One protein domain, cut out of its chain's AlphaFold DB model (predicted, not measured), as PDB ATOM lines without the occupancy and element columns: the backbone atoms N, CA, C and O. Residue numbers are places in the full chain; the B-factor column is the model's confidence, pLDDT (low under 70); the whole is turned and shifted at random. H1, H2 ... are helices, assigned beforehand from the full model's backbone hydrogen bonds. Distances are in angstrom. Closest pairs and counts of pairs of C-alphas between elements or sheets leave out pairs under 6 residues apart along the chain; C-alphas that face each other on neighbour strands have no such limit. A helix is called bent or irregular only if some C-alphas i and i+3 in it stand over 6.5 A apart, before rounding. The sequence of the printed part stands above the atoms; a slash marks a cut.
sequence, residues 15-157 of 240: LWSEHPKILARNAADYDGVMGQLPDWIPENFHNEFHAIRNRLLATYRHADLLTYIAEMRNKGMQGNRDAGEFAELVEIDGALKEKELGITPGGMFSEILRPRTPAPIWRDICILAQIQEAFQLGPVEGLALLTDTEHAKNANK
ATOM      1  N   LEU A  15     -37.412  -1.447 -44.722       78.81
ATOM      2  CA  LEU A  15     -37.056  -0.043 -44.934       78.81
ATOM      3  C   LEU A  15     -38.284   0.805 -45.289       78.81
ATOM      4  O   LEU A  15     -38.479   1.875 -44.707       78.81
ATOM      5  N   TRP A  16     -39.148   0.313 -46.176       85.31
ATOM      6  CA  TRP A  16     -40.375   1.003 -46.579       85.31
ATOM      7  C   TRP A  16     -41.405   1.095 -45.454       85.31
ATOM      8  O   TRP A  16     -42.129   2.086 -45.386       85.31
ATOM      9  N   SER A  17     -41.460   0.122 -44.544       87.38
ATOM     10  CA  SER A  17     -42.370   0.169 -43.391       87.38
ATOM     11  C   SER A  17     -41.941   1.181 -42.317       87.38
ATOM     12  O   SER A  17     -42.785   1.788 -41.650       87.38
ATOM     13  N   GLU A  18     -40.633   1.411 -42.164       86.31
ATOM     14  CA  GLU A  18     -40.077   2.359 -41.192       86.31
ATOM     15  C   GLU A  18     -39.963   3.783 -41.749       86.31
ATOM     16  O   GLU A  18     -40.060   4.752 -40.990       86.31
ATOM     17  N   HIS A  19     -39.820   3.943 -43.067       86.75
ATOM     18  CA  HIS A  19     -39.630   5.246 -43.702       86.75
ATOM     19  C   HIS A  19     -40.750   6.264 -43.382       86.75
ATOM     20  O   HIS A  19     -40.422   7.371 -42.946       86.75
ATOM     21  N   PRO A  20     -42.058   5.931 -43.463       92.25
ATOM     22  CA  PRO A  20     -43.126   6.851 -43.066       92.25
ATOM     23  C   PRO A  20     -43.046   7.272 -41.596       92.25
ATOM     24  O   PRO A  20     -43.312   8.427 -41.270       92.25
ATOM     25  N   LYS A  21     -42.634   6.360 -40.702       91.25
ATOM     26  CA  LYS A  21     -42.466   6.669 -39.275       91.25
ATOM     27  C   LYS A  21     -41.320   7.653 -39.071       91.25
ATOM     28  O   LYS A  21     -41.452   8.580 -38.280       91.25
ATOM     29  N   ILE A  22     -40.209   7.480 -39.787       90.38
ATOM     30  CA  ILE A  22     -39.062   8.397 -39.736       90.38
ATOM     31  C   ILE A  22     -39.455   9.782 -40.253       90.38
ATOM     32  O   ILE A  22     -39.156  10.775 -39.592       90.38
ATOM     33  N   LEU A  23     -40.168   9.858 -41.380       91.56
ATOM     34  CA  LEU A  23     -40.666  11.127 -41.914       91.56
ATOM     35  C   LEU A  23     -41.599  11.831 -40.925       91.56
ATOM     36  O   LEU A  23     -41.411  13.014 -40.654       91.56
ATOM     37  N   ALA A  24     -42.547  11.103 -40.328       92.81
ATOM     38  CA  ALA A  24     -43.457  11.655 -39.328       92.81
ATOM     39  C   ALA A  24     -42.714  12.171 -38.084       92.81
ATOM     40  O   ALA A  24     -43.013  13.258 -37.599       92.81
ATOM     41  N   ARG A  25     -41.703  11.433 -37.601       93.69
ATOM     42  CA  ARG A  25     -40.838  11.872 -36.490       93.69
ATOM     43  C   ARG A  25     -40.092  13.158 -36.837       93.69
ATOM     44  O   ARG A  25     -39.972  14.024 -35.983       93.69
ATOM     45  N   ASN A  26     -39.583  13.276 -38.062       93.56
ATOM     46  CA  ASN A  26     -38.801  14.429 -38.505       93.56
ATOM     47  C   ASN A  26     -39.660  15.670 -38.790       93.56
ATOM     48  O   ASN A  26     -39.152  16.777 -38.678       93.56
ATOM     49  N   ALA A  27     -40.927  15.486 -39.161       94.50
ATOM     50  CA  ALA A  27     -41.846  16.579 -39.470       94.50
ATOM     51  C   ALA A  27     -42.429  17.275 -38.226       94.50
ATOM     52  O   ALA A  27     -43.023  18.341 -38.360       94.50
ATOM     53  N   ALA A  28     -42.304  16.669 -37.042       95.00
ATOM     54  CA  ALA A  28     -42.746  17.267 -35.788       95.00
ATOM     55  C   ALA A  28     -41.811  18.399 -35.329       95.00
ATOM     56  O   ALA A  28     -40.637  18.444 -35.703       95.00
ATOM     57  N   ASP A  29     -42.316  19.274 -34.461       96.56
ATOM     58  CA  ASP A  29     -41.468  20.224 -33.743       96.56
ATOM     59  C   ASP A  29     -40.532  19.487 -32.778       96.56
ATOM     60  O   ASP A  29     -40.868  18.425 -32.244       96.56
ATOM     61  N   TYR A  30     -39.342  20.046 -32.557       96.56
ATOM     62  CA  TYR A  30     -38.381  19.444 -31.641       96.56
ATOM     63  C   TYR A  30     -38.827  19.595 -30.186       96.56
ATOM     64  O   TYR A  30     -38.935  20.707 -29.670       96.56
ATOM     65  N   ASP A  31     -39.026  18.467 -29.506       95.31
ATOM     66  CA  ASP A  31     -39.462  18.406 -28.104       95.31
ATOM     67  C   ASP A  31     -38.446  17.722 -27.174       95.31
ATOM     68  O   ASP A  31     -38.692  17.588 -25.976       95.31
ATOM     69  N   GLY A  32     -37.280  17.325 -27.692       91.88
ATOM     70  CA  GLY A  32     -36.282  16.522 -26.976       91.88
ATOM     71  C   GLY A  32     -36.204  15.068 -27.438       91.88
ATOM     72  O   GLY A  32     -35.196  14.408 -27.192       91.88
ATOM     73  N   VAL A  33     -37.225  14.571 -28.139       93.69
ATOM     74  CA  VAL A  33     -37.248  13.225 -28.728       93.69
ATOM     75  C   VAL A  33     -37.658  13.291 -30.192       93.69
ATOM     76  O   VAL A  33     -36.977  12.717 -31.030       93.69
ATOM     77  N   MET A  34     -38.748  13.969 -30.525       95.69
ATOM     78  CA  MET A  34     -39.247  14.140 -31.888       95.69
ATOM     79  C   MET A  34     -38.629  15.363 -32.570       95.69
ATOM     80  O   MET A  34     -37.893  16.125 -31.954       95.69
ATOM     81  N   GLY A  35     -38.895  15.511 -33.866       95.81
ATOM     82  CA  GLY A  35     -38.462  16.633 -34.688       95.81
ATOM     83  C   GLY A  35     -37.021  16.562 -35.185       95.81
ATOM     84  O   GLY A  35     -36.343  15.529 -35.099       95.81
ATOM     85  N   GLN A  36     -36.588  17.670 -35.783       96.12
ATOM     86  CA  GLN A  36     -35.221  17.895 -36.250       96.12
ATOM     87  C   GLN A  36     -34.466  18.787 -35.274       96.12
ATOM     88  O   GLN A  36     -35.008  19.767 -34.763       96.12
ATOM     89  N   LEU A  37     -33.195  18.462 -35.044       95.75
ATOM     90  CA  LEU A  37     -32.313  19.364 -34.322       95.75
ATOM     91  C   LEU A  37     -32.038  20.604 -35.188       95.75
ATOM     92  O   LEU A  37     -31.943  20.486 -36.409       95.75
ATOM     93  N   PRO A  38     -31.897  21.793 -34.588       94.50
ATOM     94  CA  PRO A  38     -31.529  22.988 -35.334       94.50
ATOM     95  C   PRO A  38     -30.094  22.905 -35.882       94.50
ATOM     96  O   PRO A  38     -29.213  22.291 -35.276       94.50
ATOM     97  N   ASP A  39     -29.839  23.617 -36.982       94.62
ATOM     98  CA  ASP A  39     -28.565  23.587 -37.724       94.62
ATOM     99  C   ASP A  39     -27.339  24.054 -36.920       94.62
ATOM    100  O   ASP A  39     -26.201  23.778 -37.297       94.62
ATOM    101  N   TRP A  40     -27.539  24.775 -35.810       93.75
ATOM    102  CA  TRP A  40     -26.434  25.209 -34.951       93.75
ATOM    103  C   TRP A  40     -25.867  24.072 -34.086       93.75
ATOM    104  O   TRP A  40     -24.749  24.197 -33.579       93.75
ATOM    105  N   ILE A  41     -26.602  22.966 -33.920       92.00
ATOM    106  CA  ILE A  41     -26.095  21.772 -33.239       92.00
ATOM    107  C   ILE A  41     -25.148  21.024 -34.193       92.00
ATOM    108  O   ILE A  41     -25.531  20.760 -35.333       92.00
ATOM    109  N   PRO A  42     -23.926  20.649 -33.764       90.75
ATOM    110  CA  PRO A  42     -22.962  20.003 -34.652       90.75
ATOM    111  C   PRO A  42     -23.461  18.673 -35.236       90.75
ATOM    112  O   PRO A  42     -24.083  17.871 -34.542       90.75
ATOM    113  N   GLU A  43     -23.116  18.398 -36.495       88.94
ATOM    114  CA  GLU A  43     -23.596  17.236 -37.267       88.94
ATOM    115  C   GLU A  43     -23.345  15.877 -36.583       88.94
ATOM    116  O   GLU A  43     -24.150  14.952 -36.697       88.94
ATOM    117  N   ASN A  44     -22.263  15.739 -35.808       86.50
ATOM    118  CA  ASN A  44     -22.014  14.509 -35.049       86.50
ATOM    119  C   ASN A  44     -23.124  14.225 -34.020       86.50
ATOM    120  O   ASN A  44     -23.476  13.062 -33.833       86.50
ATOM    121  N   PHE A  45     -23.709  15.263 -33.412       90.75
ATOM    122  CA  PHE A  45     -24.842  15.122 -32.498       90.75
ATOM    123  C   PHE A  45     -26.149  14.834 -33.236       90.75
ATOM    124  O   PHE A  45     -26.976  14.120 -32.689       90.75
ATOM    125  N   HIS A  46     -26.331  15.308 -34.475       92.88
ATOM    126  CA  HIS A  46     -27.496  14.937 -35.298       92.88
ATOM    127  C   HIS A  46     -27.535  13.437 -35.570       92.88
ATOM    128  O   HIS A  46     -28.548  12.776 -35.331       92.88
ATOM    129  N   ASN A  47     -26.404  12.880 -36.002       88.50
ATOM    130  CA  ASN A  47     -26.291  11.451 -36.283       88.50
ATOM    131  C   ASN A  47     -26.522  10.606 -35.022       88.50
ATOM    132  O   ASN A  47     -27.274   9.630 -35.054       88.50
ATOM    133  N   GLU A  48     -25.908  11.000 -33.903       90.19
ATOM    134  CA  GLU A  48     -26.074  10.315 -32.620       90.19
ATOM    135  C   GLU A  48     -27.514  10.428 -32.096       90.19
ATOM    136  O   GLU A  48     -28.113   9.411 -31.742       90.19
ATOM    137  N   PHE A  49     -28.117  11.619 -32.150       95.31
ATOM    138  CA  PHE A  49     -29.514  11.862 -31.787       95.31
ATOM    139  C   PHE A  49     -30.468  10.970 -32.579       95.31
ATOM    140  O   PHE A  49     -31.284  10.271 -31.983       95.31
ATOM    141  N   HIS A  50     -30.361  10.932 -33.910       94.06
ATOM    142  CA  HIS A  50     -31.245  10.110 -34.735       94.06
ATOM    143  C   HIS A  50     -31.095   8.615 -34.438       94.06
ATOM    144  O   HIS A  50     -32.104   7.906 -34.345       94.06
ATOM    145  N   ALA A  51     -29.861   8.140 -34.254       91.06
ATOM    146  CA  ALA A  51     -29.587   6.749 -33.917       91.06
ATOM    147  C   ALA A  51     -30.167   6.365 -32.547       91.06
ATOM    148  O   ALA A  51     -30.787   5.309 -32.412       91.06
ATOM    149  N   ILE A  52     -29.996   7.220 -31.536       93.38
ATOM    150  CA  ILE A  52     -30.534   7.013 -30.188       93.38
ATOM    151  C   ILE A  52     -32.062   7.085 -30.197       93.38
ATOM    152  O   ILE A  52     -32.723   6.132 -29.787       93.38
ATOM    153  N   ARG A  53     -32.634   8.169 -30.730       95.62
ATOM    154  CA  ARG A  53     -34.081   8.391 -30.828       95.62
ATOM    155  C   ARG A  53     -34.790   7.200 -31.457       95.62
ATOM    156  O   ARG A  53     -35.760   6.699 -30.900       95.62
ATOM    157  N   ASN A  54     -34.327   6.745 -32.621       93.25
ATOM    158  CA  ASN A  54     -34.992   5.661 -33.344       93.25
ATOM    159  C   ASN A  54     -34.906   4.334 -32.577       93.25
ATOM    160  O   ASN A  54     -35.883   3.589 -32.548       93.25
ATOM    161  N   ARG A  55     -33.772   4.062 -31.918       92.38
ATOM    162  CA  ARG A  55     -33.586   2.876 -31.071       92.38
ATOM    163  C   ARG A  55     -34.523   2.893 -29.862       92.38
ATOM    164  O   ARG A  55     -35.170   1.890 -29.572       92.38
ATOM    165  N   LEU A  56     -34.633   4.039 -29.188       92.50
ATOM    166  CA  LEU A  56     -35.509   4.203 -28.032       92.50
ATOM    167  C   LEU A  56     -36.986   4.149 -28.430       92.50
ATOM    168  O   LEU A  56     -37.739   3.410 -27.808       92.50
ATOM    169  N   LEU A  57     -37.402   4.823 -29.506       93.38
ATOM    170  CA  LEU A  57     -38.787   4.790 -30.001       93.38
ATOM    171  C   LEU A  57     -39.208   3.436 -30.593       93.38
ATOM    172  O   LEU A  57     -40.400   3.214 -30.800       93.38
ATOM    173  N   ALA A  58     -38.264   2.539 -30.884       89.88
ATOM    174  CA  ALA A  58     -38.578   1.155 -31.235       89.88
ATOM    175  C   ALA A  58     -38.995   0.318 -30.011       89.88
ATOM    176  O   ALA A  58     -39.634  -0.716 -30.172       89.88
ATOM    177  N   THR A  59     -38.639   0.765 -28.802       90.88
ATOM    178  CA  THR A  59     -38.820   0.007 -27.551       90.88
ATOM    179  C   THR A  59     -39.794   0.688 -26.587       90.88
ATOM    180  O   THR A  59     -40.566   0.018 -25.907       90.88
ATOM    181  N   TYR A  60     -39.779   2.018 -26.534       91.19
ATOM    182  CA  TYR A  60     -40.502   2.833 -25.563       91.19
ATOM    183  C   TYR A  60     -41.514   3.741 -26.245       91.19
ATOM    184  O   TYR A  60     -41.326   4.194 -27.378       91.19
ATOM    185  N   ARG A  61     -42.588   4.058 -25.520       91.94
ATOM    186  CA  ARG A  61     -43.542   5.064 -25.978       91.94
ATOM    187  C   ARG A  61     -42.916   6.442 -25.828       91.94
ATOM    188  O   ARG A  61     -42.199   6.717 -24.871       91.94
ATOM    189  N   HIS A  62     -43.257   7.328 -26.756       94.75
ATOM    190  CA  HIS A  62     -42.749   8.694 -26.776       94.75
ATOM    191  C   HIS A  62     -42.973   9.440 -25.444       94.75
ATOM    192  O   HIS A  62     -42.039  10.032 -24.914       94.75
ATOM    193  N   ALA A  63     -44.175   9.342 -24.864       92.62
ATOM    194  CA  ALA A  63     -44.499   9.999 -23.597       92.62
ATOM    195  C   ALA A  63     -43.601   9.541 -22.432       92.62
ATOM    196  O   ALA A  63     -43.162  10.373 -21.645       92.62
ATOM    197  N   ASP A  64     -43.281   8.244 -22.363       90.75
ATOM    198  CA  ASP A  64     -42.422   7.701 -21.305       90.75
ATOM    199  C   ASP A  64     -40.987   8.249 -21.438       90.75
ATOM    200  O   ASP A  64     -40.366   8.624 -20.446       90.75
ATOM    201  N   LEU A  65     -40.478   8.375 -22.673       92.50
ATOM    202  CA  LEU A  65     -39.156   8.959 -22.934       92.50
ATOM    203  C   LEU A  65     -39.071  10.428 -22.510       92.50
ATOM    204  O   LEU A  65     -38.060  10.827 -21.937       92.50
ATOM    205  N   LEU A  66     -40.120  11.221 -22.755       93.12
ATOM    206  CA  LEU A  66     -40.168  12.614 -22.303       93.12
ATOM    207  C   LEU A  66     -40.121  12.712 -20.773       93.12
ATOM    208  O   LEU A  66     -39.408  13.564 -20.244       93.12
ATOM    209  N   THR A  67     -40.820  11.821 -20.063       90.44
ATOM    210  CA  THR A  67     -40.748  11.737 -18.597       90.44
ATOM    211  C   THR A  67     -39.330  11.414 -18.132       90.44
ATOM    212  O   THR A  67     -38.787  12.152 -17.312       90.44
ATOM    213  N   TYR A  68     -38.688  10.389 -18.701       90.56
ATOM    214  CA  TYR A  68     -37.321  10.026 -18.322       90.56
ATOM    215  C   TYR A  68     -36.322  11.150 -18.593       90.56
ATOM    216  O   TYR A  68     -35.495  11.461 -17.742       90.56
ATOM    217  N   ILE A  69     -36.416  11.802 -19.751       91.06
ATOM    218  CA  ILE A  69     -35.557  12.939 -20.090       91.06
ATOM    219  C   ILE A  69     -35.741  14.081 -19.081       91.06
ATOM    220  O   ILE A  69     -34.751  14.626 -18.590       91.06
ATOM    221  N   ALA A  70     -36.982  14.425 -18.729       88.50
ATOM    222  CA  ALA A  70     -37.262  15.464 -17.743       88.50
ATOM    223  C   ALA A  70     -36.700  15.112 -16.354       88.50
ATOM    224  O   ALA A  70     -36.119  15.969 -15.688       88.50
ATOM    225  N   GLU A  71     -36.815  13.852 -15.931       87.62
ATOM    226  CA  GLU A  71     -36.233  13.368 -14.676       87.62
ATOM    227  C   GLU A  71     -34.707  13.490 -14.660       87.62
ATOM    228  O   GLU A  71     -34.153  13.988 -13.677       87.62
ATOM    229  N   MET A  72     -34.024  13.099 -15.743       85.25
ATOM    230  CA  MET A  72     -32.563  13.225 -15.832       85.25
ATOM    231  C   MET A  72     -32.120  14.682 -15.737       85.25
ATOM    232  O   MET A  72     -31.158  14.998 -15.040       85.25
ATOM    233  N   ARG A  73     -32.851  15.585 -16.391       86.69
ATOM    234  CA  ARG A  73     -32.566  17.020 -16.339       86.69
ATOM    235  C   ARG A  73     -32.749  17.593 -14.938       86.69
ATOM    236  O   ARG A  73     -31.872  18.299 -14.452       86.69
ATOM    237  N   ASN A  74     -33.848  17.255 -14.266       83.88
ATOM    238  CA  ASN A  74     -34.141  17.743 -12.913       83.88
ATOM    239  C   ASN A  74     -33.126  17.261 -11.874       83.88
ATOM    240  O   ASN A  74     -32.861  17.964 -10.902       83.88
ATOM    241  N   LYS A  75     -32.536  16.081 -12.082       79.38
ATOM    242  CA  LYS A  75     -31.485  15.543 -11.212       79.38
ATOM    243  C   LYS A  75     -30.120  16.211 -11.426       79.38
ATOM    244  O   LYS A  75     -29.184  15.880 -10.710       79.38
ATOM    245  N   GLY A  76     -30.021  17.178 -12.342       66.06
ATOM    246  CA  GLY A  76     -28.831  17.993 -12.548       66.06
ATOM    247  C   GLY A  76     -27.678  17.154 -13.068       66.06
ATOM    248  O   GLY A  76     -26.733  16.900 -12.331       66.06
ATOM    249  N   MET A  77     -27.773  16.718 -14.328       63.16
ATOM    250  CA  MET A  77     -26.758  15.903 -14.995       63.16
ATOM    251  C   MET A  77     -25.355  16.514 -14.869       63.16
ATOM    252  O   MET A  77     -24.920  17.299 -15.711       63.16
ATOM    253  N   GLN A  78     -24.593  16.110 -13.853       53.50
ATOM    254  CA  GLN A  78     -23.176  16.447 -13.727       53.50
ATOM    255  C   GLN A  78     -22.334  15.507 -14.598       53.50
ATOM    256  O   GLN A  78     -21.385  14.870 -14.157       53.50
ATOM    257  N   GLY A  79     -22.663  15.453 -15.890       47.88
ATOM    258  CA  GLY A  79     -21.867  14.792 -16.913       47.88
ATOM    259  C   GLY A  79     -21.643  13.288 -16.714       47.88
ATOM    260  O   GLY A  79     -22.155  12.627 -15.820       47.88
ATOM    261  N   ASN A  80     -20.835  12.743 -17.617       46.00
ATOM    262  CA  ASN A  80     -20.542  11.326 -17.859       46.00
ATOM    263  C   ASN A  80     -19.988  10.503 -16.663       46.00
ATOM    264  O   ASN A  80     -19.539   9.378 -16.875       46.00
ATOM    265  N   ARG A  81     -19.932  11.046 -15.437       46.09
ATOM    266  CA  ARG A  81     -19.343  10.379 -14.261       46.09
ATOM    267  C   ARG A  81     -20.326   9.493 -13.493       46.09
ATOM    268  O   ARG A  81     -19.883   8.481 -12.961       46.09
ATOM    269  N   ASP A  82     -21.628   9.775 -13.560       48.00
ATOM    270  CA  ASP A  82     -22.596   9.165 -12.629       48.00
ATOM    271  C   ASP A  82     -23.564   8.175 -13.294       48.00
ATOM    272  O   ASP A  82     -24.477   7.660 -12.653       48.00
ATOM    273  N   ALA A  83     -23.366   7.829 -14.574       49.72
ATOM    274  CA  ALA A  83     -24.193   6.811 -15.237       49.72
ATOM    275  C   ALA A  83     -24.148   5.444 -14.515       49.72
ATOM    276  O   ALA A  83     -25.098   4.668 -14.609       49.72
ATOM    277  N   GLY A  84     -23.060   5.164 -13.783       50.47
ATOM    278  CA  GLY A  84     -22.932   4.000 -12.901       50.47
ATOM    279  C   GLY A  84     -23.753   4.113 -11.611       50.47
ATOM    280  O   GLY A  84     -24.455   3.166 -11.274       50.47
ATOM    281  N   GLU A  85     -23.732   5.267 -10.936       52.56
ATOM    282  CA  GLU A  85     -24.516   5.511  -9.708       52.56
ATOM    283  C   GLU A  85     -26.026   5.577  -9.992       52.56
ATOM    284  O   GLU A  85     -26.860   5.211  -9.164       52.56
ATOM    285  N   PHE A  86     -26.413   5.989 -11.200       51.47
ATOM    286  CA  PHE A  86     -27.821   6.071 -11.577       51.47
ATOM    287  C   PHE A  86     -28.466   4.705 -11.829       51.47
ATOM    288  O   PHE A  86     -29.648   4.517 -11.533       51.47
ATOM    289  N   ALA A  87     -27.700   3.741 -12.349       53.41
ATOM    290  CA  ALA A  87     -28.177   2.366 -12.478       53.41
ATOM    291  C   ALA A  87     -28.567   1.791 -11.102       53.41
ATOM    292  O   ALA A  87     -29.583   1.112 -10.992       53.41
ATOM    293  N   GLU A  88     -27.825   2.157 -10.053       51.00
ATOM    294  CA  GLU A  88     -28.078   1.764  -8.664       51.00
ATOM    295  C   GLU A  88     -29.341   2.438  -8.082       51.00
ATOM    296  O   GLU A  88     -30.139   1.800  -7.399       51.00
ATOM    297  N   LEU A  89     -29.611   3.706  -8.421       48.59
ATOM    298  CA  LEU A  89     -30.827   4.418  -7.984       48.59
ATOM    299  C   LEU A  89     -32.118   3.907  -8.646       48.59
ATOM    300  O   LEU A  89     -33.174   3.900  -8.014       48.59
ATOM    301  N   VAL A  90     -32.058   3.462  -9.902       51.50
ATOM    302  CA  VAL A  90     -33.212   2.863 -10.599       51.50
ATOM    303  C   VAL A  90     -33.536   1.473 -10.040       51.50
ATOM    304  O   VAL A  90     -34.710   1.109  -9.949       51.50
ATOM    305  N   GLU A  91     -32.525   0.714  -9.603       51.84
ATOM    306  CA  GLU A  91     -32.737  -0.538  -8.862       51.84
ATOM    307  C   GLU A  91     -33.494  -0.299  -7.543       51.84
ATOM    308  O   GLU A  91     -34.368  -1.092  -7.184       51.84
ATOM    309  N   ILE A  92     -33.230   0.821  -6.860       50.69
ATOM    310  CA  ILE A  92     -33.922   1.206  -5.618       50.69
ATOM    311  C   ILE A  92     -35.400   1.552  -5.875       50.69
ATOM    312  O   ILE A  92     -36.268   1.161  -5.091       50.69
ATOM    313  N   ASP A  93     -35.714   2.235  -6.977       48.09
ATOM    314  CA  ASP A  93     -37.088   2.653  -7.295       48.09
ATOM    315  C   ASP A  93     -37.960   1.479  -7.786       48.09
ATOM    316  O   ASP A  93     -39.138   1.361  -7.435       48.09
ATOM    317  N   GLY A  94     -37.358   0.528  -8.512       56.59
ATOM    318  CA  GLY A  94     -37.982  -0.765  -8.812       56.59
ATOM    319  C   GLY A  94     -38.344  -1.540  -7.539       56.59
ATOM    320  O   GLY A  94     -39.466  -2.032  -7.413       56.59
ATOM    321  N   ALA A  95     -37.442  -1.566  -6.553       52.31
ATOM    322  CA  ALA A  95     -37.671  -2.219  -5.264       52.31
ATOM    323  C   ALA A  95     -38.756  -1.527  -4.409       52.31
ATOM    324  O   ALA A  95     -39.500  -2.193  -3.682       52.31
ATOM    325  N   LEU A  96     -38.893  -0.200  -4.500       53.34
ATOM    326  CA  LEU A  96     -39.978   0.547  -3.850       53.34
ATOM    327  C   LEU A  96     -41.344   0.218  -4.465       53.34
ATOM    328  O   LEU A  96     -42.294  -0.048  -3.726       53.34
ATOM    329  N   LYS A  97     -41.431   0.133  -5.798       56.12
ATOM    330  CA  LYS A  97     -42.650  -0.304  -6.500       56.12
ATOM    331  C   LYS A  97     -43.038  -1.746  -6.178       56.12
ATOM    332  O   LYS A  97     -44.223  -2.033  -6.020       56.12
ATOM    333  N   GLU A  98     -42.070  -2.651  -6.033       58.31
ATOM    334  CA  GLU A  98     -42.321  -4.026  -5.574       58.31
ATOM    335  C   GLU A  98     -42.959  -4.047  -4.178       58.31
ATOM    336  O   GLU A  98     -43.923  -4.778  -3.946       58.31
ATOM    337  N   LYS A  99     -42.482  -3.188  -3.270       58.88
ATOM    338  CA  LYS A  99     -43.029  -3.048  -1.915       58.88
ATOM    339  C   LYS A  99     -44.459  -2.498  -1.910       58.88
ATOM    340  O   LYS A  99     -45.283  -2.985  -1.140       58.88
ATOM    341  N   GLU A 100     -44.767  -1.519  -2.760       64.31
ATOM    342  CA  GLU A 100     -46.126  -0.968  -2.907       64.31
ATOM    343  C   GLU A 100     -47.108  -1.967  -3.534       64.31
ATOM    344  O   GLU A 100     -48.274  -2.016  -3.145       64.31
ATOM    345  N   LEU A 101     -46.635  -2.806  -4.459       64.31
ATOM    346  CA  LEU A 101     -47.429  -3.852  -5.110       64.31
ATOM    347  C   LEU A 101     -47.540  -5.146  -4.279       64.31
ATOM    348  O   LEU A 101     -48.159  -6.110  -4.729       64.31
ATOM    349  N   GLY A 102     -46.951  -5.186  -3.077       70.12
ATOM    350  CA  GLY A 102     -46.968  -6.361  -2.199       70.12
ATOM    351  C   GLY A 102     -46.166  -7.550  -2.737       70.12
ATOM    352  O   GLY A 102     -46.420  -8.693  -2.355       70.12
ATOM    353  N   ILE A 103     -45.213  -7.302  -3.636       62.88
ATOM    354  CA  ILE A 103     -44.356  -8.323  -4.235       62.88
ATOM    355  C   ILE A 103     -43.212  -8.604  -3.265       62.88
ATOM    356  O   ILE A 103     -42.467  -7.708  -2.871       62.88
ATOM    357  N   THR A 104     -43.077  -9.860  -2.845       58.22
ATOM    358  CA  THR A 104     -42.025 -10.268  -1.913       58.22
ATOM    359  C   THR A 104     -40.651 -10.125  -2.580       58.22
ATOM    360  O   THR A 104     -40.441 -10.731  -3.640       58.22
ATOM    361  N   PRO A 105     -39.694  -9.396  -1.972       50.72
ATOM    362  CA  PRO A 105     -38.334  -9.309  -2.495       50.72
ATOM    363  C   PRO A 105     -37.730 -10.713  -2.633       50.72
ATOM    364  O   PRO A 105     -37.661 -11.457  -1.654       50.72
ATOM    365  N   GLY A 106     -37.328 -11.104  -3.847       55.66
ATOM    366  CA  GLY A 106     -36.777 -12.435  -4.143       55.66
ATOM    367  C   GLY A 106     -37.780 -13.473  -4.669       55.66
ATOM    368  O   GLY A 106     -37.384 -14.604  -4.940       55.66
ATOM    369  N   GLY A 107     -39.062 -13.130  -4.846       56.19
ATOM    370  CA  GLY A 107     -40.015 -13.982  -5.569       56.19
ATOM    371  C   GLY A 107     -39.739 -14.006  -7.079       56.19
ATOM    372  O   GLY A 107     -39.144 -13.073  -7.612       56.19
ATOM    373  N   MET A 108     -40.222 -15.029  -7.794       48.59
ATOM    374  CA  MET A 108     -40.051 -15.182  -9.257       48.59
ATOM    375  C   MET A 108     -40.468 -13.924 -10.053       48.59
ATOM    376  O   MET A 108     -39.889 -13.626 -11.092       48.59
ATOM    377  N   PHE A 109     -41.417 -13.133  -9.536       43.38
ATOM    378  CA  PHE A 109     -41.809 -11.842 -10.115       43.38
ATOM    379  C   PHE A 109     -40.795 -10.705  -9.888       43.38
ATOM    380  O   PHE A 109     -40.696  -9.830 -10.739       43.38
ATOM    381  N   SER A 110     -40.000 -10.732  -8.813       45.25
ATOM    382  CA  SER A 110     -38.923  -9.752  -8.576       45.25
ATOM    383  C   SER A 110     -37.738  -9.923  -9.539       45.25
ATOM    384  O   SER A 110     -37.060  -8.960  -9.885       45.25
ATOM    385  N   GLU A 111     -37.511 -11.133 -10.066       47.94
ATOM    386  CA  GLU A 111     -36.548 -11.340 -11.161       47.94
ATOM    387  C   GLU A 111     -37.062 -10.813 -12.508       47.94
ATOM    388  O   GLU A 111     -36.259 -10.435 -13.360       47.94
ATOM    389  N   ILE A 112     -38.386 -10.766 -12.694       47.22
ATOM    390  CA  ILE A 112     -39.043 -10.232 -13.897       47.22
ATOM    391  C   ILE A 112     -39.120  -8.696 -13.844       47.22
ATOM    392  O   ILE A 112     -39.081  -8.049 -14.890       47.22
ATOM    393  N   LEU A 113     -39.221  -8.115 -12.642       41.09
ATOM    394  CA  LEU A 113     -39.424  -6.679 -12.424       41.09
ATOM    395  C   LEU A 113     -38.162  -5.882 -12.107       41.09
ATOM    396  O   LEU A 113     -38.209  -4.665 -12.276       41.09
ATOM    397  N   ARG A 114     -37.032  -6.508 -11.740       48.75
ATOM    398  CA  ARG A 114     -35.739  -5.815 -11.826       48.75
ATOM    399  C   ARG A 114     -35.546  -5.392 -13.274       48.75
ATOM    400  O   ARG A 114     -35.372  -6.268 -14.131       48.75
ATOM    401  N   PRO A 115     -35.523  -4.090 -13.587       43.72
ATOM    402  CA  PRO A 115     -35.122  -3.693 -14.908       43.72
ATOM    403  C   PRO A 115     -33.623  -3.993 -14.990       43.72
ATOM    404  O   PRO A 115     -32.780  -3.173 -14.650       43.72
ATOM    405  N   ARG A 116     -33.268  -5.171 -15.514       45.69
ATOM    406  CA  ARG A 116     -31.993  -5.381 -16.208       45.69
ATOM    407  C   ARG A 116     -32.002  -4.546 -17.493       45.69
ATOM    408  O   ARG A 116     -31.700  -5.069 -18.564       45.69
ATOM    409  N   THR A 117     -32.424  -3.279 -17.445       48.75
ATOM    410  CA  THR A 117     -32.255  -2.388 -18.581       48.75
ATOM    411  C   THR A 117     -30.754  -2.239 -18.745       48.75
ATOM    412  O   THR A 117     -30.073  -1.787 -17.822       48.75
ATOM    413  N   PRO A 118     -30.194  -2.689 -19.878       51.16
ATOM    414  CA  PRO A 118     -28.763  -2.629 -20.075       51.16
ATOM    415  C   PRO A 118     -28.314  -1.174 -19.904       51.16
ATOM    416  O   PRO A 118     -28.950  -0.275 -20.458       51.16
ATOM    417  N   ALA A 119     -27.191  -0.954 -19.212       58.16
ATOM    418  CA  ALA A 119     -26.489   0.332 -19.118       58.16
ATOM    419  C   ALA A 119     -26.517   1.207 -20.407       58.16
ATOM    420  O   ALA A 119     -26.590   2.431 -20.284       58.16
ATOM    421  N   PRO A 120     -26.531   0.638 -21.638       69.75
ATOM    422  CA  PRO A 120     -26.808   1.376 -22.871       69.75
ATOM    423  C   PRO A 120     -28.022   2.324 -22.884       69.75
ATOM    424  O   PRO A 120     -27.916   3.396 -23.468       69.75
ATOM    425  N   ILE A 121     -29.160   1.970 -22.276       83.44
ATOM    426  CA  ILE A 121     -30.408   2.749 -22.417       83.44
ATOM    427  C   ILE A 121     -30.362   4.030 -21.586       83.44
ATOM    428  O   ILE A 121     -30.733   5.096 -22.069       83.44
ATOM    429  N   TRP A 122     -29.858   3.955 -20.354       82.69
ATOM    430  CA  TRP A 122     -29.709   5.141 -19.510       82.69
ATOM    431  C   TRP A 122     -28.699   6.121 -20.088       82.69
ATOM    432  O   TRP A 122     -28.956   7.319 -20.103       82.69
ATOM    433  N   ARG A 123     -27.599   5.611 -20.656       84.56
ATOM    434  CA  ARG A 123     -26.654   6.438 -21.410       84.56
ATOM    435  C   ARG A 123     -27.353   7.188 -22.544       84.56
ATOM    436  O   ARG A 123     -27.158   8.391 -22.685       84.56
ATOM    437  N   ASP A 124     -28.154   6.484 -23.334       90.38
ATOM    438  CA  ASP A 124     -28.905   7.063 -24.445       90.38
ATOM    439  C   ASP A 124     -29.885   8.159 -23.962       90.38
ATOM    440  O   ASP A 124     -29.927   9.244 -24.540       90.38
ATOM    441  N   ILE A 125     -30.617   7.920 -22.865       90.38
ATOM    442  CA  ILE A 125     -31.522   8.910 -22.251       90.38
ATOM    443  C   ILE A 125     -30.743  10.133 -21.741       90.38
ATOM    444  O   ILE A 125     -31.174  11.260 -21.981       90.38
ATOM    445  N   CYS A 126     -29.586   9.945 -21.096       86.75
ATOM    446  CA  CYS A 126     -28.722  11.051 -20.667       86.75
ATOM    447  C   CYS A 126     -28.273  11.912 -21.853       86.75
ATOM    448  O   CYS A 126     -28.294  13.136 -21.771       86.75
ATOM    449  N   ILE A 127     -27.888  11.286 -22.968       89.88
ATOM    450  CA  ILE A 127     -27.481  12.019 -24.173       89.88
ATOM    451  C   ILE A 127     -28.655  12.852 -24.706       89.88
ATOM    452  O   ILE A 127     -28.478  14.039 -24.974       89.88
ATOM    453  N   LEU A 128     -29.863  12.280 -24.802       93.69
ATOM    454  CA  LEU A 128     -31.049  13.040 -25.223       93.69
ATOM    455  C   LEU A 128     -31.362  14.203 -24.274       93.69
ATOM    456  O   LEU A 128     -31.635  15.311 -24.732       93.69
ATOM    457  N   ALA A 129     -31.260  13.982 -22.963       91.88
ATOM    458  CA  ALA A 129     -31.436  15.026 -21.963       91.88
ATOM    459  C   ALA A 129     -30.416  16.164 -22.119       91.88
ATOM    460  O   ALA A 129     -30.794  17.329 -22.015       91.88
ATOM    461  N   GLN A 130     -29.158  15.848 -22.446       90.69
ATOM    462  CA  GLN A 130     -28.092  16.837 -22.621       90.69
ATOM    463  C   GLN A 130     -28.341  17.680 -23.872       90.69
ATOM    464  O   GLN A 130     -28.182  18.900 -23.851       90.69
ATOM    465  N   ILE A 131     -28.766  17.040 -24.965       93.50
ATOM    466  CA  ILE A 131     -29.109  17.724 -26.216       93.50
ATOM    467  C   ILE A 131     -30.349  18.602 -26.024       93.50
ATOM    468  O   ILE A 131     -30.373  19.737 -26.497       93.50
ATOM    469  N   GLN A 132     -31.373  18.123 -25.313       95.00
ATOM    470  CA  GLN A 132     -32.561  18.925 -25.015       95.00
ATOM    471  C   GLN A 132     -32.223  20.129 -24.123       95.00
ATOM    472  O   GLN A 132     -32.708  21.229 -24.377       95.00
ATOM    473  N   GLU A 133     -31.379  19.955 -23.107       92.50
ATOM    474  CA  GLU A 133     -30.904  21.058 -22.268       92.50
ATOM    475  C   GLU A 133     -30.125  22.088 -23.092       92.50
ATOM    476  O   GLU A 133     -30.430  23.279 -23.034       92.50
ATOM    477  N   ALA A 134     -29.200  21.634 -23.941       92.50
ATOM    478  CA  ALA A 134     -28.476  22.508 -24.854       92.50
ATOM    479  C   ALA A 134     -29.425  23.287 -25.773       92.50
ATOM    480  O   ALA A 134     -29.266  24.492 -25.946       92.50
ATOM    481  N   PHE A 135     -30.441  22.621 -26.327       95.06
ATOM    482  CA  PHE A 135     -31.450  23.266 -27.161       95.06
ATOM    483  C   PHE A 135     -32.175  24.398 -26.423       95.06
ATOM    484  O   PHE A 135     -32.322  25.488 -26.972       95.06
ATOM    485  N   GLN A 136     -32.586  24.164 -25.173       94.50
ATOM    486  CA  GLN A 136     -33.287  25.165 -24.363       94.50
ATOM    487  C   GLN A 136     -32.400  26.342 -23.944       94.50
ATOM    488  O   GLN A 136     -32.897  27.457 -23.806       94.50
ATOM    489  N   LEU A 137     -31.100  26.105 -23.764       93.06
ATOM    490  CA  LEU A 137     -30.114  27.155 -23.507       93.06
ATOM    491  C   LEU A 137     -29.861  28.044 -24.736       93.06
ATOM    492  O   LEU A 137     -29.393  29.169 -24.592       93.06
ATOM    493  N   GLY A 138     -30.191  27.567 -25.937       94.44
ATOM    494  CA  GLY A 138     -29.988  28.286 -27.189       94.44
ATOM    495  C   GLY A 138     -28.581  28.109 -27.778       94.44
ATOM    496  O   GLY A 138     -27.750  27.381 -27.234       94.44
ATOM    497  N   PRO A 139     -28.287  28.752 -28.923       93.44
ATOM    498  CA  PRO A 139     -27.108  28.417 -29.722       93.44
ATOM    499  C   PRO A 139     -25.761  28.627 -29.023       93.44
ATOM    500  O   PRO A 139     -24.829  27.858 -29.247       93.44
ATOM    501  N   VAL A 140     -25.626  29.671 -28.200       88.31
ATOM    502  CA  VAL A 140     -24.334  30.054 -27.608       88.31
ATOM    503  C   VAL A 140     -24.030  29.189 -26.386       88.31
ATOM    504  O   VAL A 140     -23.005  28.505 -26.338       88.31
ATOM    505  N   GLU A 141     -24.927  29.193 -25.407       90.19
ATOM    506  CA  GLU A 141     -24.810  28.444 -24.161       90.19
ATOM    507  C   GLU A 141     -24.962  26.936 -24.398       90.19
ATOM    508  O   GLU A 141     -24.207  26.141 -23.837       90.19
ATOM    509  N   GLY A 142     -25.864  26.528 -25.294       91.62
ATOM    510  CA  GLY A 142     -26.070  25.129 -25.653       91.62
ATOM    511  C   GLY A 142     -24.862  24.506 -26.344       91.62
ATOM    512  O   GLY A 142     -24.452  23.397 -26.003       91.62
ATOM    513  N   LEU A 143     -24.209  25.228 -27.261       89.69
ATOM    514  CA  LEU A 143     -22.971  24.741 -27.875       89.69
ATOM    515  C   LEU A 143     -21.830  24.637 -26.849       89.69
ATOM    516  O   LEU A 143     -20.992  23.739 -26.952       89.69
ATOM    517  N   ALA A 144     -21.806  25.515 -25.842       86.75
ATOM    518  CA  ALA A 144     -20.884  25.420 -24.709       86.75
ATOM    519  C   ALA A 144     -21.140  24.217 -23.802       86.75
ATOM    520  O   ALA A 144     -20.183  23.690 -23.242       86.75
ATOM    521  N   LEU A 145     -22.388  23.760 -23.699       87.19
ATOM    522  CA  LEU A 145     -22.739  22.539 -22.982       87.19
ATOM    523  C   LEU A 145     -22.374  21.271 -23.770       87.19
ATOM    524  O   LEU A 145     -21.889  20.300 -23.191       87.19
ATOM    525  N   LEU A 146     -22.612  21.264 -25.085       87.88
ATOM    526  CA  LEU A 146     -22.363  20.093 -25.939       87.88
ATOM    527  C   LEU A 146     -20.888  19.889 -26.266       87.88
ATOM    528  O   LEU A 146     -20.451  18.772 -26.532       87.88
ATOM    529  N   THR A 147     -20.111  20.965 -26.291       82.06
ATOM    530  CA  THR A 147     -18.709  20.905 -26.679       82.06
ATOM    531  C   THR A 147     -17.833  21.227 -25.480       82.06
ATOM    532  O   THR A 147     -18.105  22.178 -24.755       82.06
ATOM    533  N   ASP A 148     -16.756  20.461 -25.273       67.56
ATOM    534  CA  ASP A 148     -15.747  20.791 -24.259       67.56
ATOM    535  C   ASP A 148     -15.400  22.280 -24.378       67.56
ATOM    536  O   ASP A 148     -15.073  22.720 -25.480       67.56
ATOM    537  N   THR A 149     -15.485  23.042 -23.279       52.41
ATOM    538  CA  THR A 149     -15.466  24.527 -23.197       52.41
ATOM    539  C   THR A 149     -14.464  25.282 -24.096       52.41
ATOM    540  O   THR A 149     -14.612  26.486 -24.324       52.41
ATOM    541  N   GLU A 150     -13.437  24.621 -24.629       44.78
ATOM    542  CA  GLU A 150     -12.544  25.137 -25.672       44.78
ATOM    543  C   GLU A 150     -13.191  25.267 -27.069       44.78
ATOM    544  O   GLU A 150     -12.877  26.207 -27.799       44.78
ATOM    545  N   HIS A 151     -14.083  24.357 -27.460       46.28
ATOM    546  CA  HIS A 151     -14.729  24.311 -28.777       46.28
ATOM    547  C   HIS A 151     -15.788  25.411 -28.932       46.28
ATOM    548  O   HIS A 151     -15.763  26.146 -29.920       46.28
ATOM    549  N   ALA A 152     -16.618  25.632 -27.914       48.53
ATOM    550  CA  ALA A 152     -17.575  26.739 -27.870       48.53
ATOM    551  C   ALA A 152     -16.905  28.121 -27.930       48.53
ATOM    552  O   ALA A 152     -17.356  29.027 -28.634       48.53
ATOM    553  N   LYS A 153     -15.745  28.267 -27.274       47.72
ATOM    554  CA  LYS A 153     -14.905  29.476 -27.361       47.72
ATOM    555  C   LYS A 153     -14.358  29.736 -28.770       47.72
ATOM    556  O   LYS A 153     -14.048  30.889 -29.080       47.72
ATOM    557  N   ASN A 154     -14.209  28.704 -29.604       46.31
ATOM    558  CA  ASN A 154     -13.723  28.832 -30.980       46.31
ATOM    559  C   ASN A 154     -14.855  29.124 -31.973       46.31
ATOM    560  O   ASN A 154     -14.650  29.941 -32.872       46.31
ATOM    561  N   ALA A 155     -16.045  28.551 -31.764       50.75
ATOM    562  CA  ALA A 155     -17.244  28.861 -32.546       50.75
ATOM    563  C   ALA A 155     -17.625  30.352 -32.443       50.75
ATOM    564  O   ALA A 155     -17.788  31.020 -33.463       50.75
ATOM    565  N   ASN A 156     -17.603  30.922 -31.231       51.22
ATOM    566  CA  ASN A 156     -17.894  32.344 -30.992       51.22
ATOM    567  C   ASN A 156     -16.889  33.329 -31.620       51.22
ATOM    568  O   ASN A 156     -17.141  34.530 -31.651       51.22
ATOM    569  N   LYS A 157     -15.731  32.866 -32.108       50.72
ATOM    570  CA  LYS A 157     -14.694  33.746 -32.678       50.72
ATOM    571  C   LYS A 157     -14.704  33.806 -34.203       50.72
ATOM    572  O   LYS A 157     -13.795  34.417 -34.760       50.72
TER     573      LYS A 157
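What this domain is: This is residues 15 to 157 of the 240 residues of an uncharacterized protein of Betaproteobacteria bacterium HGW-Betaproteobacteria-11 (UniProt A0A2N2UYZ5). One long helix, H6, makes the core, with H2 and H3 crossing it; an arm made of H4 and H5 reaches from its first part towards one end of the longest axis, and the short H7 and H8 fold back at its other end. H1 lies off to one side, near H2 but touching no helix. The printed part has 143 residues and is all helix, with eight named helices, H1 to H8 in chain order, and no named strand. It is only just loose, close to compact, with a radius of gyration of the C-alphas of 17.7 A, and only just flat, spanning 60 by 40 by 19 A.

How they stand to each other: H6, residues 119 to 137, is the hub, touching four helices. With residues 125 to 133 alone it touches H3, residues 62 to 74, about perpendicular at 74 degrees; the closest C-alphas are those of Ile 69 and Ala 129, 5.0 A. With residues 121 to 128 alone it touches H2, residues 43 to 57, at a steep tilt of 55 degrees, opposite ways, the closest C-alphas being those of Ile 52 and Asp 124, 6.0 A. H4, residues 83 to 100, touches H6 with residues 83 to 87 alone, about perpendicular at 74 degrees; the C-alphas of Ala 83 and Arg 123 come closest, 6.7 A. H5, residues 108 to 113, only just touches H4, with 3 pairs of C-alphas within 8 A, the closest those of Gly 94 and Leu 113, 7.1 A. H7, residues 139 to 146, forms a helical hairpin with H6 at a shallow tilt of 21 degrees, opposite ways; the C-alphas of Ala 134 and Gly 142 come closest, 3.6 A. H8, residues 149 to 155, forms a helical hairpin with H7 at 36 degrees, only just a steep tilt; the closest C-alphas, those of Ala 144 and Ala 152, are 4.8 A apart. H1, residues 15 to 27, and H2 are near each other, with 9 pairs of C-alphas within 10 A. In H2, H3, H6 and H7 every O i to N i+4 pair is within hydrogen-bond range; in H1 7 of 9 are, in H4 12 of 14, in H5 1 of 2 and in H8 2 of 3.

Where its parts are: H6 is 27.4 A long from C-alpha 119 at (-26.489, 0.332, -19.118) to C-alpha 137 at (-30.114, 27.155, -23.507). H4 measures 26.3 A, H2 20.9 A, H3 18.7 A and H1 18.1 A. H1 begins at C-alpha 15, (-37.056, -0.043, -44.934), and is only just irregular: C-alphas 17 and 20 are 6.7 A apart. H8 ends at C-alpha 155, (-17.244, 28.861, -32.546).

The domain as a whole: The two C-alphas farthest apart, those of Gly 107 and Lys 157, are 60.4 A from each other. The printed part has no cut; the link from H1 to H2, residues 28 to 42, is long. The mean pLDDT of the printed part is 76.2, and residues 76 to 101, 103 to 120 and 148 to 157 are under 70.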